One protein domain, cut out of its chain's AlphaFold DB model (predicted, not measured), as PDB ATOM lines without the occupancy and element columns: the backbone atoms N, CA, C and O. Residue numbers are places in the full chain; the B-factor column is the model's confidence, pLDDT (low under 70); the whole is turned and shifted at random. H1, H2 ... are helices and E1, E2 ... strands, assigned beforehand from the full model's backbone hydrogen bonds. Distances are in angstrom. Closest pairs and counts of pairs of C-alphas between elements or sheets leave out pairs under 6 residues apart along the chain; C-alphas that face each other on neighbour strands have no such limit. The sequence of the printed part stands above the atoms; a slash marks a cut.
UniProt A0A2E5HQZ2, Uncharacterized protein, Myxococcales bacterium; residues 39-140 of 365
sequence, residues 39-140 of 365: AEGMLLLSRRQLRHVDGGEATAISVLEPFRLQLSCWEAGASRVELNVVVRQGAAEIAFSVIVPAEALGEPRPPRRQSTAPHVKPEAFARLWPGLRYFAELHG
ATOM      1  N   ALA A  39      40.053   7.873  16.826       53.91
ATOM      2  CA  ALA A  39      39.519   9.174  17.214       53.91
ATOM      3  C   ALA A  39      40.515   9.920  18.119       53.91
ATOM      4  O   ALA A  39      41.207   9.291  18.923       53.91
ATOM      5  N   GLU A  40      40.567  11.245  17.994       61.16
ATOM      6  CA  GLU A  40      41.361  12.118  18.866       61.16
ATOM      7  C   GLU A  40      40.941  11.957  20.339       61.16
ATOM      8  O   GLU A  40      39.758  11.782  20.648       61.16
ATOM      9  N   GLY A  41      41.920  11.970  21.248       69.69
ATOM     10  CA  GLY A  41      41.740  11.763  22.688       69.69
ATOM     11  C   GLY A  41      41.533  10.301  23.105       69.69
ATOM     12  O   GLY A  41      40.996  10.030  24.182       69.69
ATOM     13  N   MET A  42      41.901   9.328  22.262       80.88
ATOM     14  CA  MET A  42      41.679   7.910  22.555       80.88
ATOM     15  C   MET A  42      42.860   7.284  23.305       80.88
ATOM     16  O   MET A  42      43.988   7.240  22.811       80.88
ATOM     17  N   LEU A  43      42.570   6.709  24.476       83.25
ATOM     18  CA  LEU A  43      43.494   5.865  25.231       83.25
ATOM     19  C   LEU A  43      43.268   4.384  24.880       83.25
ATOM     20  O   LEU A  43      42.164   3.855  25.028       83.25
ATOM     21  N   LEU A  44      44.317   3.695  24.444       82.06
ATOM     22  CA  LEU A  44      44.310   2.280  24.082       82.06
ATOM     23  C   LEU A  44      45.326   1.520  24.931       82.06
ATOM     24  O   LEU A  44      46.529   1.743  24.815       82.06
ATOM     25  N   LEU A  45      44.862   0.563  25.732       82.44
ATOM     26  CA  LEU A  45      45.751  -0.390  26.395       82.44
ATOM     27  C   LEU A  45      45.779  -1.713  25.632       82.44
ATOM     28  O   LEU A  45      44.749  -2.338  25.379       82.44
ATOM     29  N   SER A  46      46.985  -2.161  25.316       81.50
ATOM     30  CA  SER A  46      47.276  -3.501  24.816       81.50
ATOM     31  C   SER A  46      48.094  -4.284  25.844       81.50
ATOM     32  O   SER A  46      48.556  -3.733  26.837       81.50
ATOM     33  N   ARG A  47      48.351  -5.573  25.582       73.31
ATOM     34  CA  ARG A  47      49.215  -6.407  26.441       73.31
ATOM     35  C   ARG A  47      50.655  -5.896  26.574       73.31
ATOM     36  O   ARG A  47      51.374  -6.387  27.433       73.31
ATOM     37  N   ARG A  48      51.103  -5.012  25.678       81.12
ATOM     38  CA  ARG A  48      52.507  -4.580  25.591       81.12
ATOM     39  C   ARG A  48      52.692  -3.072  25.657       81.12
ATOM     40  O   ARG A  48      53.793  -2.624  25.939       81.12
ATOM     41  N   GLN A  49      51.644  -2.292  25.404       87.38
ATOM     42  CA  GLN A  49      51.746  -0.841  25.306       87.38
ATOM     43  C   GLN A  49      50.469  -0.147  25.771       87.38
ATOM     44  O   GLN A  49      49.366  -0.600  25.443       87.38
ATOM     45  N   LEU A  50      50.645   0.983  26.449       88.25
ATOM     46  CA  LEU A  50      49.647   2.025  26.634       88.25
ATOM     47  C   LEU A  50      49.851   3.071  25.535       88.25
ATOM     48  O   LEU A  50      50.938   3.626  25.407       88.25
ATOM     49  N   ARG A  51      48.830   3.324  24.717       87.88
ATOM     50  CA  ARG A  51      48.878   4.298  23.624       87.88
ATOM     51  C   ARG A  51      47.846   5.389  23.852       87.88
ATOM     52  O   ARG A  51      46.697   5.082  24.150       87.88
ATOM     53  N   HIS A  52      48.244   6.638  23.671       88.75
ATOM     54  CA  HIS A  52      47.353   7.790  23.629       88.75
ATOM     55  C   HIS A  52      47.434   8.401  22.236       88.75
ATOM     56  O   HIS A  52      48.535   8.613  21.730       88.75
ATOM     57  N   VAL A  53      46.285   8.609  21.598       84.88
ATOM     58  CA  VAL A  53      46.196   9.251  20.286       84.88
ATOM     59  C   VAL A  53      45.488  10.580  20.460       84.88
ATOM     60  O   VAL A  53      44.305  10.593  20.793       84.88
ATOM     61  N   ASP A  54      46.201  11.674  20.224       82.81
ATOM     62  CA  ASP A  54      45.690  13.036  20.358       82.81
ATOM     63  C   ASP A  54      46.109  13.872  19.147       82.81
ATOM     64  O   ASP A  54      47.276  13.868  18.764       82.81
ATOM     65  N   GLY A  55      45.150  14.509  18.472       79.50
ATOM     66  CA  GLY A  55      45.420  15.328  17.279       79.50
ATOM     67  C   GLY A  55      46.162  14.626  16.126       79.50
ATOM     68  O   GLY A  55      46.815  15.289  15.324       79.50
ATOM     69  N   GLY A  56      46.123  13.290  16.049       76.69
ATOM     70  CA  GLY A  56      46.879  12.496  15.068       76.69
ATOM     71  C   GLY A  56      48.301  12.108  15.500       76.69
ATOM     72  O   GLY A  56      48.915  11.258  14.852       76.69
ATOM     73  N   GLU A  57      48.799  12.639  16.617       78.38
ATOM     74  CA  GLU A  57      50.031  12.173  17.248       78.38
ATOM     75  C   GLU A  57      49.725  10.999  18.184       78.38
ATOM     76  O   GLU A  57      48.783  11.023  18.978       78.38
ATOM     77  N   ALA A  58      50.507   9.924  18.063       87.00
ATOM     78  CA  ALA A  58      50.353   8.735  18.890       87.00
ATOM     79  C   ALA A  58      51.559   8.583  19.816       87.00
ATOM     80  O   ALA A  58      52.634   8.167  19.381       87.00
ATOM     81  N   THR A  59      51.364   8.850  21.104       90.75
ATOM     82  CA  THR A  59      52.353   8.538  22.137       90.75
ATOM     83  C   THR A  59      52.132   7.110  22.614       90.75
ATOM     84  O   THR A  59      51.004   6.707  22.908       90.75
ATOM     85  N   ALA A  60      53.199   6.317  22.681       91.81
ATOM     86  CA  ALA A  60      53.155   4.940  23.151       91.81
ATOM     87  C   ALA A  60      54.165   4.748  24.281       91.81
ATOM     88  O   ALA A  60      55.331   5.101  24.136       91.81
ATOM     89  N   ILE A  61      53.708   4.158  25.379       87.56
ATOM     90  CA  ILE A  61      54.535   3.730  26.502       87.56
ATOM     91  C   ILE A  61      54.493   2.206  26.540       87.56
ATOM     92  O   ILE A  61      53.414   1.605  26.526       87.56
ATOM     93  N   SER A  62      55.661   1.575  26.548       86.94
ATOM     94  CA  SER A  62      55.803   0.135  26.733       86.94
ATOM     95  C   SER A  62      55.484  -0.211  28.181       86.94
ATOM     96  O   SER A  62      56.137   0.288  29.094       86.94
ATOM     97  N   VAL A  63      54.499  -1.086  28.405       78.88
ATOM     98  CA  VAL A  63      54.220  -1.588  29.766       78.88
ATOM     99  C   VAL A  63      55.214  -2.668  30.196       78.88
ATOM    100  O   VAL A  63      55.197  -3.068  31.347       78.88
ATOM    101  N   LEU A  64      56.067  -3.144  29.279       78.44
ATOM    102  CA  LEU A  64      57.118  -4.134  29.555       78.44
ATOM    103  C   LEU A  64      58.430  -3.502  30.046       78.44
ATOM    104  O   LEU A  64      59.375  -4.219  30.363       78.44
ATOM    105  N   GLU A  65      58.510  -2.174  30.029       77.38
ATOM    106  CA  GLU A  65      59.676  -1.400  30.438       77.38
ATOM    107  C   GLU A  65      59.294  -0.510  31.631       77.38
ATOM    108  O   GLU A  65      58.131  -0.108  31.729       77.38
ATOM    109  N   PRO A  66      60.242  -0.157  32.518       76.38
ATOM    110  CA  PRO A  66      59.960   0.717  33.652       76.38
ATOM    111  C   PRO A  66      59.350   2.057  33.215       76.38
ATOM    112  O   PRO A  66      59.780   2.665  32.228       76.38
ATOM    113  N   PHE A  67      58.349   2.531  33.954       85.69
ATOM    114  CA  PHE A  67      57.705   3.826  33.747       85.69
ATOM    115  C   PHE A  67      57.347   4.443  35.098       85.69
ATOM    116  O   PHE A  67      56.961   3.744  36.025       85.69
ATOM    117  N   ARG A  68      57.407   5.772  35.199       79.94
ATOM    118  CA  ARG A  68      56.999   6.502  36.403       79.94
ATOM    119  C   ARG A  68      55.523   6.854  36.328       79.94
ATOM    120  O   ARG A  68      55.064   7.369  35.309       79.94
ATOM    121  N   LEU A  69      54.803   6.640  37.424       79.56
ATOM    122  CA  LEU A  69      53.382   6.952  37.538       79.56
ATOM    123  C   LEU A  69      53.159   8.060  38.574       79.56
ATOM    124  O   LEU A  69      53.572   7.944  39.724       79.56
ATOM    125  N   GLN A  70      52.507   9.143  38.159       80.06
ATOM    126  CA  GLN A  70      52.121  10.256  39.020       80.06
ATOM    127  C   GLN A  70      50.594  10.334  39.073       80.06
ATOM    128  O   GLN A  70      49.933  10.433  38.039       80.06
ATOM    129  N   LEU A  71      50.045  10.290  40.287       77.44
ATOM    130  CA  LEU A  71      48.612  10.385  40.540       77.44
ATOM    131  C   LEU A  71      48.296  11.713  41.211       77.44
ATOM    132  O   LEU A  71      48.885  12.059  42.233       77.44
ATOM    133  N   SER A  72      47.334  12.426  40.645       78.00
ATOM    134  CA  SER A  72      46.744  13.622  41.238       78.00
ATOM    135  C   SER A  72      45.247  13.401  41.350       78.00
ATOM    136  O   SER A  72      44.663  12.698  40.534       78.00
ATOM    137  N   CYS A  73      44.626  13.951  42.383       76.50
ATOM    138  CA  CYS A  73      43.289  13.543  42.772       76.50
ATOM    139  C   CYS A  73      42.451  14.758  43.169       76.50
ATOM    140  O   CYS A  73      42.929  15.620  43.910       76.50
ATOM    141  N   TRP A  74      41.215  14.827  42.675       75.44
ATOM    142  CA  TRP A  74      40.305  15.953  42.861       75.44
ATOM    143  C   TRP A  74      38.896  15.492  43.171       75.44
ATOM    144  O   TRP A  74      38.376  14.570  42.555       75.44
ATOM    145  N   GLU A  75      38.225  16.177  44.085       70.44
ATOM    146  CA  GLU A  75      36.815  15.922  44.346       70.44
ATOM    147  C   GLU A  75      35.974  16.356  43.131       70.44
ATOM    148  O   GLU A  75      35.885  17.543  42.818       70.44
ATOM    149  N   ALA A  76      35.355  15.392  42.448       73.12
ATOM    150  CA  ALA A  76      34.432  15.635  41.337       73.12
ATOM    151  C   ALA A  76      32.969  15.752  41.819       73.12
ATOM    152  O   ALA A  76      32.085  16.154  41.065       73.12
ATOM    153  N   GLY A  77      32.705  15.385  43.078       72.25
ATOM    154  CA  GLY A  77      31.422  15.504  43.769       72.25
ATOM    155  C   GLY A  77      31.431  14.766  45.114       72.25
ATOM    156  O   GLY A  77      32.391  14.078  45.440       72.25
ATOM    157  N   ALA A  78      30.331  14.842  45.873       73.44
ATOM    158  CA  ALA A  78      30.247  14.303  47.243       73.44
ATOM    159  C   ALA A  78      30.587  12.799  47.383       73.44
ATOM    160  O   ALA A  78      30.977  12.346  48.457       73.44
ATOM    161  N   SER A  79      30.435  12.024  46.305       81.25
ATOM    162  CA  SER A  79      30.711  10.582  46.250       81.25
ATOM    163  C   SER A  79      31.630  10.181  45.092       81.25
ATOM    164  O   SER A  79      31.779   8.993  44.804       81.25
ATOM    165  N   ARG A  80      32.241  11.149  44.399       79.12
ATOM    166  CA  ARG A  80      33.052  10.906  43.199       79.12
ATOM    167  C   ARG A  80      34.321  11.730  43.215       79.12
ATOM    168  O   ARG A  80      34.316  12.904  43.572       79.12
ATOM    169  N   VAL A  81      35.396  11.117  42.758       78.19
ATOM    170  CA  VAL A  81      36.720  11.715  42.735       78.19
ATOM    171  C   VAL A  81      37.307  11.508  41.347       78.19
ATOM    172  O   VAL A  81      37.218  10.422  40.784       78.19
ATOM    173  N   GLU A  82      37.846  12.567  40.767       81.25
ATOM    174  CA  GLU A  82      38.603  12.530  39.531       81.25
ATOM    175  C   GLU A  82      40.075  12.276  39.858       81.25
ATOM    176  O   GLU A  82      40.699  13.014  40.614       81.25
ATOM    177  N   LEU A  83      40.631  11.218  39.286       79.44
ATOM    178  CA  LEU A  83      42.044  10.880  39.346       79.44
ATOM    179  C   LEU A  83      42.687  11.232  38.016       79.44
ATOM    180  O   LEU A  83      42.278  10.682  37.000       79.44
ATOM    181  N   ASN A  84      43.730  12.051  38.005       81.19
ATOM    182  CA  ASN A  84      44.624  12.105  36.857       81.19
ATOM    183  C   ASN A  84      45.730  11.119  37.098       81.19
ATOM    184  O   ASN A  84      46.360  11.092  38.156       81.19
ATOM    185  N   VAL A  85      46.017  10.408  36.031       83.31
ATOM    186  CA  VAL A  85      47.125   9.501  35.911       83.31
ATOM    187  C   VAL A  85      48.053  10.088  34.863       83.31
ATOM    188  O   VAL A  85      47.647  10.315  33.724       83.31
ATOM    189  N   VAL A  86      49.296  10.342  35.253       86.81
ATOM    190  CA  VAL A  86      50.375  10.699  34.335       86.81
ATOM    191  C   VAL A  86      51.381   9.560  34.343       86.81
ATOM    192  O   VAL A  86      51.924   9.210  35.390       86.81
ATOM    193  N   VAL A  87      51.613   8.970  33.177       87.31
ATOM    194  CA  VAL A  87      52.548   7.864  32.962       87.31
ATOM    195  C   VAL A  87      53.720   8.393  32.144       87.31
ATOM    196  O   VAL A  87      53.504   8.969  31.081       87.31
ATOM    197  N   ARG A  88      54.954   8.218  32.625       90.06
ATOM    198  CA  ARG A  88      56.178   8.716  31.977       90.06
ATOM    199  C   ARG A  88      57.177   7.594  31.720       90.06
ATOM    200  O   ARG A  88      57.522   6.867  32.646       90.06
ATOM    201  N   GLN A  89      57.711   7.511  30.506       90.44
ATOM    202  CA  GLN A  89      58.787   6.587  30.135       90.44
ATOM    203  C   GLN A  89      59.776   7.290  29.201       90.44
ATOM    204  O   GLN A  89      59.465   7.591  28.050       90.44
ATOM    205  N   GLY A  90      60.974   7.593  29.708       93.19
ATOM    206  CA  GLY A  90      61.934   8.432  28.988       93.19
ATOM    207  C   GLY A  90      61.352   9.820  28.696       93.19
ATOM    208  O   GLY A  90      60.981  10.537  29.623       93.19
ATOM    209  N   ALA A  91      61.266  10.185  27.412       91.12
ATOM    210  CA  ALA A  91      60.644  11.430  26.950       91.12
ATOM    211  C   ALA A  91      59.135  11.300  26.655       91.12
ATOM    212  O   ALA A  91      58.483  12.302  26.376       91.12
ATOM    213  N   ALA A  92      58.578  10.083  26.685       91.62
ATOM    214  CA  ALA A  92      57.160   9.856  26.436       91.62
ATOM    215  C   ALA A  92      56.345  10.104  27.712       91.62
ATOM    216  O   ALA A  92      56.652   9.552  28.772       91.62
ATOM    217  N   GLU A  93      55.283  10.898  27.596       92.50
ATOM    218  CA  GLU A  93      54.335  11.187  28.671       92.50
ATOM    219  C   GLU A  93      52.905  10.972  28.166       92.50
ATOM    220  O   GLU A  93      52.527  11.471  27.109       92.50
ATOM    221  N   ILE A  94      52.109  10.213  28.921       88.50
ATOM    222  CA  ILE A  94      50.681  10.014  28.671       88.50
ATOM    223  C   ILE A  94      49.919  10.453  29.918       88.50
ATOM    224  O   ILE A  94      50.088   9.864  30.985       88.50
ATOM    225  N   ALA A  95      49.058  11.462  29.775       87.00
ATOM    226  CA  ALA A  95      48.208  11.974  30.843       87.00
ATOM    227  C   ALA A  95      46.727  11.742  30.516       87.00
ATOM    228  O   ALA A  95      46.269  12.053  29.420       87.00
ATOM    229  N   PHE A  96      45.970  11.212  31.474       85.06
ATOM    230  CA  PHE A  96      44.522  11.026  31.361       85.06
ATOM    231  C   PHE A  96      43.853  11.156  32.729       85.06
ATOM    232  O   PHE A  96      44.510  11.006  33.757       85.06
ATOM    233  N   SER A  97      42.549  11.421  32.755       82.31
ATOM    234  CA  SER A  97      41.743  11.487  33.972       82.31
ATOM    235  C   SER A  97      40.733  10.344  34.039       82.31
ATOM    236  O   SER A  97      40.327   9.793  33.021       82.31
ATOM    237  N   VAL A  98      40.316   9.934  35.231       82.50
ATOM    238  CA  VAL A  98      39.266   8.935  35.442       82.50
ATOM    239  C   VAL A  98      38.441   9.317  36.659       82.50
ATOM    240  O   VAL A  98      38.980   9.646  37.707       82.50
ATOM    241  N   ILE A  99      37.119   9.248  36.537       82.19
ATOM    242  CA  ILE A  99      36.219   9.475  37.667       82.19
ATOM    243  C   ILE A  99      35.953   8.135  38.351       82.19
ATOM    244  O   ILE A  99      35.438   7.208  37.728       82.19
ATOM    245  N   VAL A 100      36.268   8.041  39.638       82.62
ATOM    246  CA  VAL A 100      36.035   6.860  40.477       82.62
ATOM    247  C   VAL A 100      35.140   7.206  41.675       82.62
ATOM    248  O   VAL A 100      35.060   8.374  42.070       82.62
ATOM    249  N   PRO A 101      34.427   6.232  42.267       80.88
ATOM    250  CA  PRO A 101      33.731   6.440  43.535       80.88
ATOM    251  C   PRO A 101      34.713   6.844  44.641       80.88
ATOM    252  O   PRO A 101      35.783   6.251  44.755       80.88
ATOM    253  N   ALA A 102      34.344   7.816  45.479       76.94
ATOM    254  CA  ALA A 102      35.197   8.304  46.571       76.94
ATOM    255  C   ALA A 102      35.584   7.197  47.566       76.94
ATOM    256  O   ALA A 102      36.693   7.189  48.089       76.94
ATOM    257  N   GLU A 103      34.691   6.229  47.772       79.31
ATOM    258  CA  GLU A 103      34.893   5.070  48.648       79.31
ATOM    259  C   GLU A 103      36.038   4.154  48.178       79.31
ATOM    260  O   GLU A 103      36.654   3.475  48.993       79.31
ATOM    261  N   ALA A 104      36.369   4.159  46.881       73.69
ATOM    262  CA  ALA A 104      37.424   3.316  46.320       73.69
ATOM    263  C   ALA A 104      38.849   3.796  46.664       73.69
ATOM    264  O   ALA A 104      39.804   3.060  46.425       73.69
ATOM    265  N   LEU A 105      39.002   5.018  47.193       67.19
ATOM    266  CA  LEU A 105      40.302   5.638  47.478       67.19
ATOM    267  C   LEU A 105      40.783   5.469  48.925       67.19
ATOM    268  O   LEU A 105      41.947   5.756  49.198       67.19
ATOM    269  N   GLY A 106      39.929   4.975  49.828       71.56
ATOM    270  CA  GLY A 106      40.230   4.927  51.261       71.56
ATOM    271  C   GLY A 106      40.360   6.321  51.896       71.56
ATOM    272  O   GLY A 106      40.264   7.349  51.227       71.56
ATOM    273  N   GLU A 107      40.549   6.362  53.213       63.31
ATOM    274  CA  GLU A 107      40.928   7.584  53.936       63.31
ATOM    275  C   GLU A 107      42.463   7.631  54.076       63.31
ATOM    276  O   GLU A 107      43.066   6.575  54.295       63.31
ATOM    277  N   PRO A 108      43.117   8.809  53.984       51.16
ATOM    278  CA  PRO A 108      42.539  10.159  53.937       51.16
ATOM    279  C   PRO A 108      42.258  10.704  52.521       51.16
ATOM    280  O   PRO A 108      43.032  10.505  51.583       51.16
ATOM    281  N   ARG A 109      41.168  11.474  52.379       53.66
ATOM    282  CA  ARG A 109      40.781  12.126  51.111       53.66
ATOM    283  C   ARG A 109      41.720  13.292  50.723       53.66
ATOM    284  O   ARG A 109      42.050  14.117  51.574       53.66
ATOM    285  N   PRO A 110      42.107  13.425  49.442       50.66
ATOM    286  CA  PRO A 110      43.007  14.484  48.977       50.66
ATOM    287  C   PRO A 110      42.369  15.889  48.940       50.66
ATOM    288  O   PRO A 110      41.156  16.022  48.754       50.66
ATOM    289  N   PRO A 111      43.182  16.960  49.050       49.84
ATOM    290  CA  PRO A 111      42.720  18.345  48.990       49.84
ATOM    291  C   PRO A 111      42.285  18.787  47.579       49.84
ATOM    292  O   PRO A 111      42.883  18.433  46.566       49.84
ATOM    293  N   ARG A 112      41.248  19.636  47.534       50.53
ATOM    294  CA  ARG A 112      40.583  20.146  46.321       50.53
ATOM    295  C   ARG A 112      41.504  20.976  45.419       50.53
ATOM    296  O   ARG A 112      41.973  22.040  45.816       50.53
ATOM    297  N   ARG A 113      41.637  20.564  44.159       52.06
ATOM    298  CA  ARG A 113      41.971  21.409  42.989       52.06
ATOM    299  C   ARG A 113      41.115  20.936  41.796       52.06
ATOM    300  O   ARG A 113      40.388  19.970  41.955       52.06
ATOM    301  N   GLN A 114      41.100  21.623  40.657       44.19
ATOM    302  CA  GLN A 114      40.369  21.187  39.451       44.19
ATOM    303  C   GLN A 114      41.368  20.798  38.350       44.19
ATOM    304  O   GLN A 114      42.416  21.434  38.237       44.19
ATOM    305  N   SER A 115      41.047  19.763  37.569       49.03
ATOM    306  CA  SER A 115      41.860  19.230  36.463       49.03
ATOM    307  C   SER A 115      41.267  19.575  35.094       49.03
ATOM    308  O   SER A 115      40.074  19.841  34.977       49.03
ATOM    309  N   THR A 116      42.108  19.552  34.057       46.25
ATOM    310  CA  THR A 116      41.764  19.780  32.642       46.25
ATOM    311  C   THR A 116      42.063  18.568  31.740       46.25
ATOM    312  O   THR A 116      42.145  18.724  30.525       46.25
ATOM    313  N   ALA A 117      42.289  17.372  32.296       50.66
ATOM    314  CA  ALA A 117      42.725  16.191  31.535       50.66
ATOM    315  C   ALA A 117      41.553  15.334  30.991       50.66
ATOM    316  O   ALA A 117      40.461  15.357  31.562       50.66
ATOM    317  N   PRO A 118      41.763  14.556  29.904       50.75
ATOM    318  CA  PRO A 118      40.703  13.811  29.215       50.75
ATOM    319  C   PRO A 118      40.188  12.602  30.015       50.75
ATOM    320  O   PRO A 118      40.972  11.769  30.466       50.75
ATOM    321  N   HIS A 119      38.861  12.481  30.140       46.97
ATOM    322  CA  HIS A 119      38.199  11.464  30.964       46.97
ATOM    323  C   HIS A 119      38.152  10.060  30.332       46.97
ATOM    324  O   HIS A 119      37.633   9.852  29.234       46.97
ATOM    325  N   VAL A 120      38.557   9.056  31.108       59.50
ATOM    326  CA  VAL A 120      38.411   7.621  30.849       59.50
ATOM    327  C   VAL A 120      37.200   7.090  31.618       59.50
ATOM    328  O   VAL A 120      36.970   7.437  32.777       59.50
ATOM    329  N   LYS A 121      36.405   6.221  30.980       59.22
ATOM    330  CA  LYS A 121      35.217   5.622  31.611       59.22
ATOM    331  C   LYS A 121      35.602   4.640  32.735       59.22
ATOM    332  O   LYS A 121      36.552   3.871  32.548       59.22
ATOM    333  N   PRO A 122      34.847   4.579  33.849       50.41
ATOM    334  CA  PRO A 122      35.159   3.715  34.992       50.41
ATOM    335  C   PRO A 122      35.300   2.230  34.628       50.41
ATOM    336  O   PRO A 122      36.186   1.542  35.132       50.41
ATOM    337  N   GLU A 123      34.475   1.724  33.709       56.91
ATOM    338  CA  GLU A 123      34.492   0.316  33.294       56.91
ATOM    339  C   GLU A 123      35.729  -0.024  32.461       56.91
ATOM    340  O   GLU A 123      36.196  -1.164  32.476       56.91
ATOM    341  N   ALA A 124      36.253   0.959  31.721       58.62
ATOM    342  CA  ALA A 124      37.527   0.815  31.039       58.62
ATOM    343  C   ALA A 124      38.637   0.745  32.090       58.62
ATOM    344  O   ALA A 124      39.371  -0.235  32.109       58.62
ATOM    345  N   PHE A 125      38.683   1.690  33.034       65.06
ATOM    346  CA  PHE A 125      39.707   1.722  34.081       65.06
ATOM    347  C   PHE A 125      39.734   0.465  34.960       65.06
ATOM    348  O   PHE A 125      40.807  -0.085  35.188       65.06
ATOM    349  N   ALA A 126      38.578  -0.070  35.362       60.41
ATOM    350  CA  ALA A 126      38.499  -1.314  36.133       60.41
ATOM    351  C   ALA A 126      39.137  -2.517  35.409       60.41
ATOM    352  O   ALA A 126      39.632  -3.441  36.052       60.41
ATOM    353  N   ARG A 127      39.164  -2.505  34.069       61.84
ATOM    354  CA  ARG A 127      39.863  -3.517  33.260       61.84
ATOM    355  C   ARG A 127      41.359  -3.232  33.119       61.84
ATOM    356  O   ARG A 127      42.125  -4.170  32.931       61.84
ATOM    357  N   LEU A 128      41.765  -1.962  33.186       58.19
ATOM    358  CA  LEU A 128      43.166  -1.527  33.101       58.19
ATOM    359  C   LEU A 128      43.910  -1.754  34.425       58.19
ATOM    360  O   LEU A 128      45.078  -2.135  34.420       58.19
ATOM    361  N   TRP A 129      43.226  -1.539  35.550       71.12
ATOM    362  CA  TRP A 129      43.830  -1.452  36.877       71.12
ATOM    363  C   TRP A 129      44.603  -2.705  37.317       71.12
ATOM    364  O   TRP A 129      45.750  -2.550  37.732       71.12
ATOM    365  N   PRO A 130      44.087  -3.941  37.162       65.50
ATOM    366  CA  PRO A 130      44.845  -5.135  37.540       65.50
ATOM    367  C   PRO A 130      46.143  -5.292  36.740       65.50
ATOM    368  O   PRO A 130      47.149  -5.733  37.283       65.50
ATOM    369  N   GLY A 131      46.134  -4.895  35.461       60.94
ATOM    370  CA  GLY A 131      47.320  -4.932  34.608       60.94
ATOM    371  C   GLY A 131      48.360  -3.901  35.032       60.94
ATOM    372  O   GLY A 131      49.529  -4.240  35.164       60.94
ATOM    373  N   LEU A 132      47.932  -2.665  35.304       60.44
ATOM    374  CA  LEU A 132      48.823  -1.608  35.791       60.44
ATOM    375  C   LEU A 132      49.445  -1.972  37.144       60.44
ATOM    376  O   LEU A 132      50.637  -1.755  37.334       60.44
ATOM    377  N   ARG A 133      48.663  -2.572  38.052       61.88
ATOM    378  CA  ARG A 133      49.144  -3.010  39.367       61.88
ATOM    379  C   ARG A 133      50.162  -4.145  39.257       61.88
ATOM    380  O   ARG A 133      51.239  -4.042  39.826       61.88
ATOM    381  N   TYR A 134      49.846  -5.168  38.461       59.34
ATOM    382  CA  TYR A 134      50.736  -6.303  38.213       59.34
ATOM    383  C   TYR A 134      52.074  -5.870  37.598       59.34
ATOM    384  O   TYR A 134      53.127  -6.336  38.017       59.34
ATOM    385  N   PHE A 135      52.052  -4.960  36.619       50.41
ATOM    386  CA  PHE A 135      53.282  -4.469  35.989       50.41
ATOM    387  C   PHE A 135      54.141  -3.633  36.940       50.41
ATOM    388  O   PHE A 135      55.359  -3.771  36.939       50.41
ATOM    389  N   ALA A 136      53.511  -2.806  37.766       54.72
ATOM    390  CA  ALA A 136      54.191  -2.008  38.774       54.72
ATOM    391  C   ALA A 136      54.871  -2.906  39.839       54.72
ATOM    392  O   ALA A 136      56.057  -2.745  40.124       54.72
ATOM    393  N   GLU A 137      54.169  -3.939  40.325       55.50
ATOM    394  CA  GLU A 137      54.713  -4.961  41.237       55.50
ATOM    395  C   GLU A 137      55.904  -5.731  40.617       55.50
ATOM    396  O   GLU A 137      56.935  -5.896  41.265       55.50
ATOM    397  N   LEU A 138      55.817  -6.136  39.341       48.53
ATOM    398  CA  LEU A 138      56.865  -6.914  38.654       48.53
ATOM    399  C   LEU A 138      58.206  -6.166  38.510       48.53
ATOM    400  O   LEU A 138      59.256  -6.794  38.392       48.53
ATOM    401  N   HIS A 139      58.178  -4.834  38.484       51.09
ATOM    402  CA  HIS A 139      59.363  -3.998  38.277       51.09
ATOM    403  C   HIS A 139      59.920  -3.390  39.574       51.09
ATOM    404  O   HIS A 139      60.754  -2.489  39.507       51.09
ATOM    405  N   GLY A 140      59.475  -3.859  40.747       46.34
ATOM    406  CA  GLY A 140      59.897  -3.307  42.043       46.34
ATOM    407  C   GLY A 140      59.408  -1.872  42.283       46.34
ATOM    408  O   GLY A 140      59.758  -1.242  43.278       46.34
TER     409      GLY A 140
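What this domain is: This is residues 39 to 140 of the 365 residues of an uncharacterized protein of Myxococcales bacterium (UniProt A0A2E5HQZ2). A long, twisted sheet of E4, E5 and E6 is crossed near one end by a smaller sheet of E1, E2 and E3, a sandwich only partly face to face. H2 packs slantwise over E6, H1 is on the same face, and residues 106 to 121 loop round the E4 edge and back to E6. The printed part has 102 residues, with named elements in the order E1 E2 E3 E4 E5 E6 H1 H2, both sheets antiparallel, class mixed. It is compact, with a radius of gyration of the C-alphas of 13.8 A and spans of 35 by 34 by 24 A.

How they stand to each other: Look first at E4, residues 68 to 77, E5, residues 80 to 89, and E6, residues 92 to 101: a meander, each strand the antiparallel neighbour of the one before, with N 70 and O 86, and N 85 and O 96, within hydrogen-bond range at 2.8 A. E1, residues 42 to 45, E2, residues 49 to 54, and E3, residues 57 to 62, make another, with N 44 and O 51 at 2.8 A and N 52 and O 59 at 2.9 A. The strands of the two sheets stand at 76 degrees; the closest C-alphas of E3 and E6, Thr 59 and Ala 92, are 6.6 A apart. H2, residues 122 to 138, has a height over the long sheet of 9.4 A and only grazes the other; its closest C-alphas with E6 are Pro 122 and Val 100, 6.4 A. H1, residues 102 to 105, has a height of 8.1 A. In H2, 10 of 13 O i to N i+4 pairs are within range; H1 is too short for one.

Where its parts are: Find C-alpha 42 at (41.679, 7.910, 22.555), where E1 begins. E4 runs 28.1 A, E5 and E6 29.2 A each. H2 runs 24.4 A to C-alpha 138 at (56.865, -6.914, 38.654).

The domain as a whole: The C-alphas farthest apart, Gly 56 and Glu 107, are 39.6 A apart. The printed part has no cut; H1 to H2 is the long link. Look for pLDDT under 70 at residues 39 to 41, 105, 107 to 128 and 130 to 140.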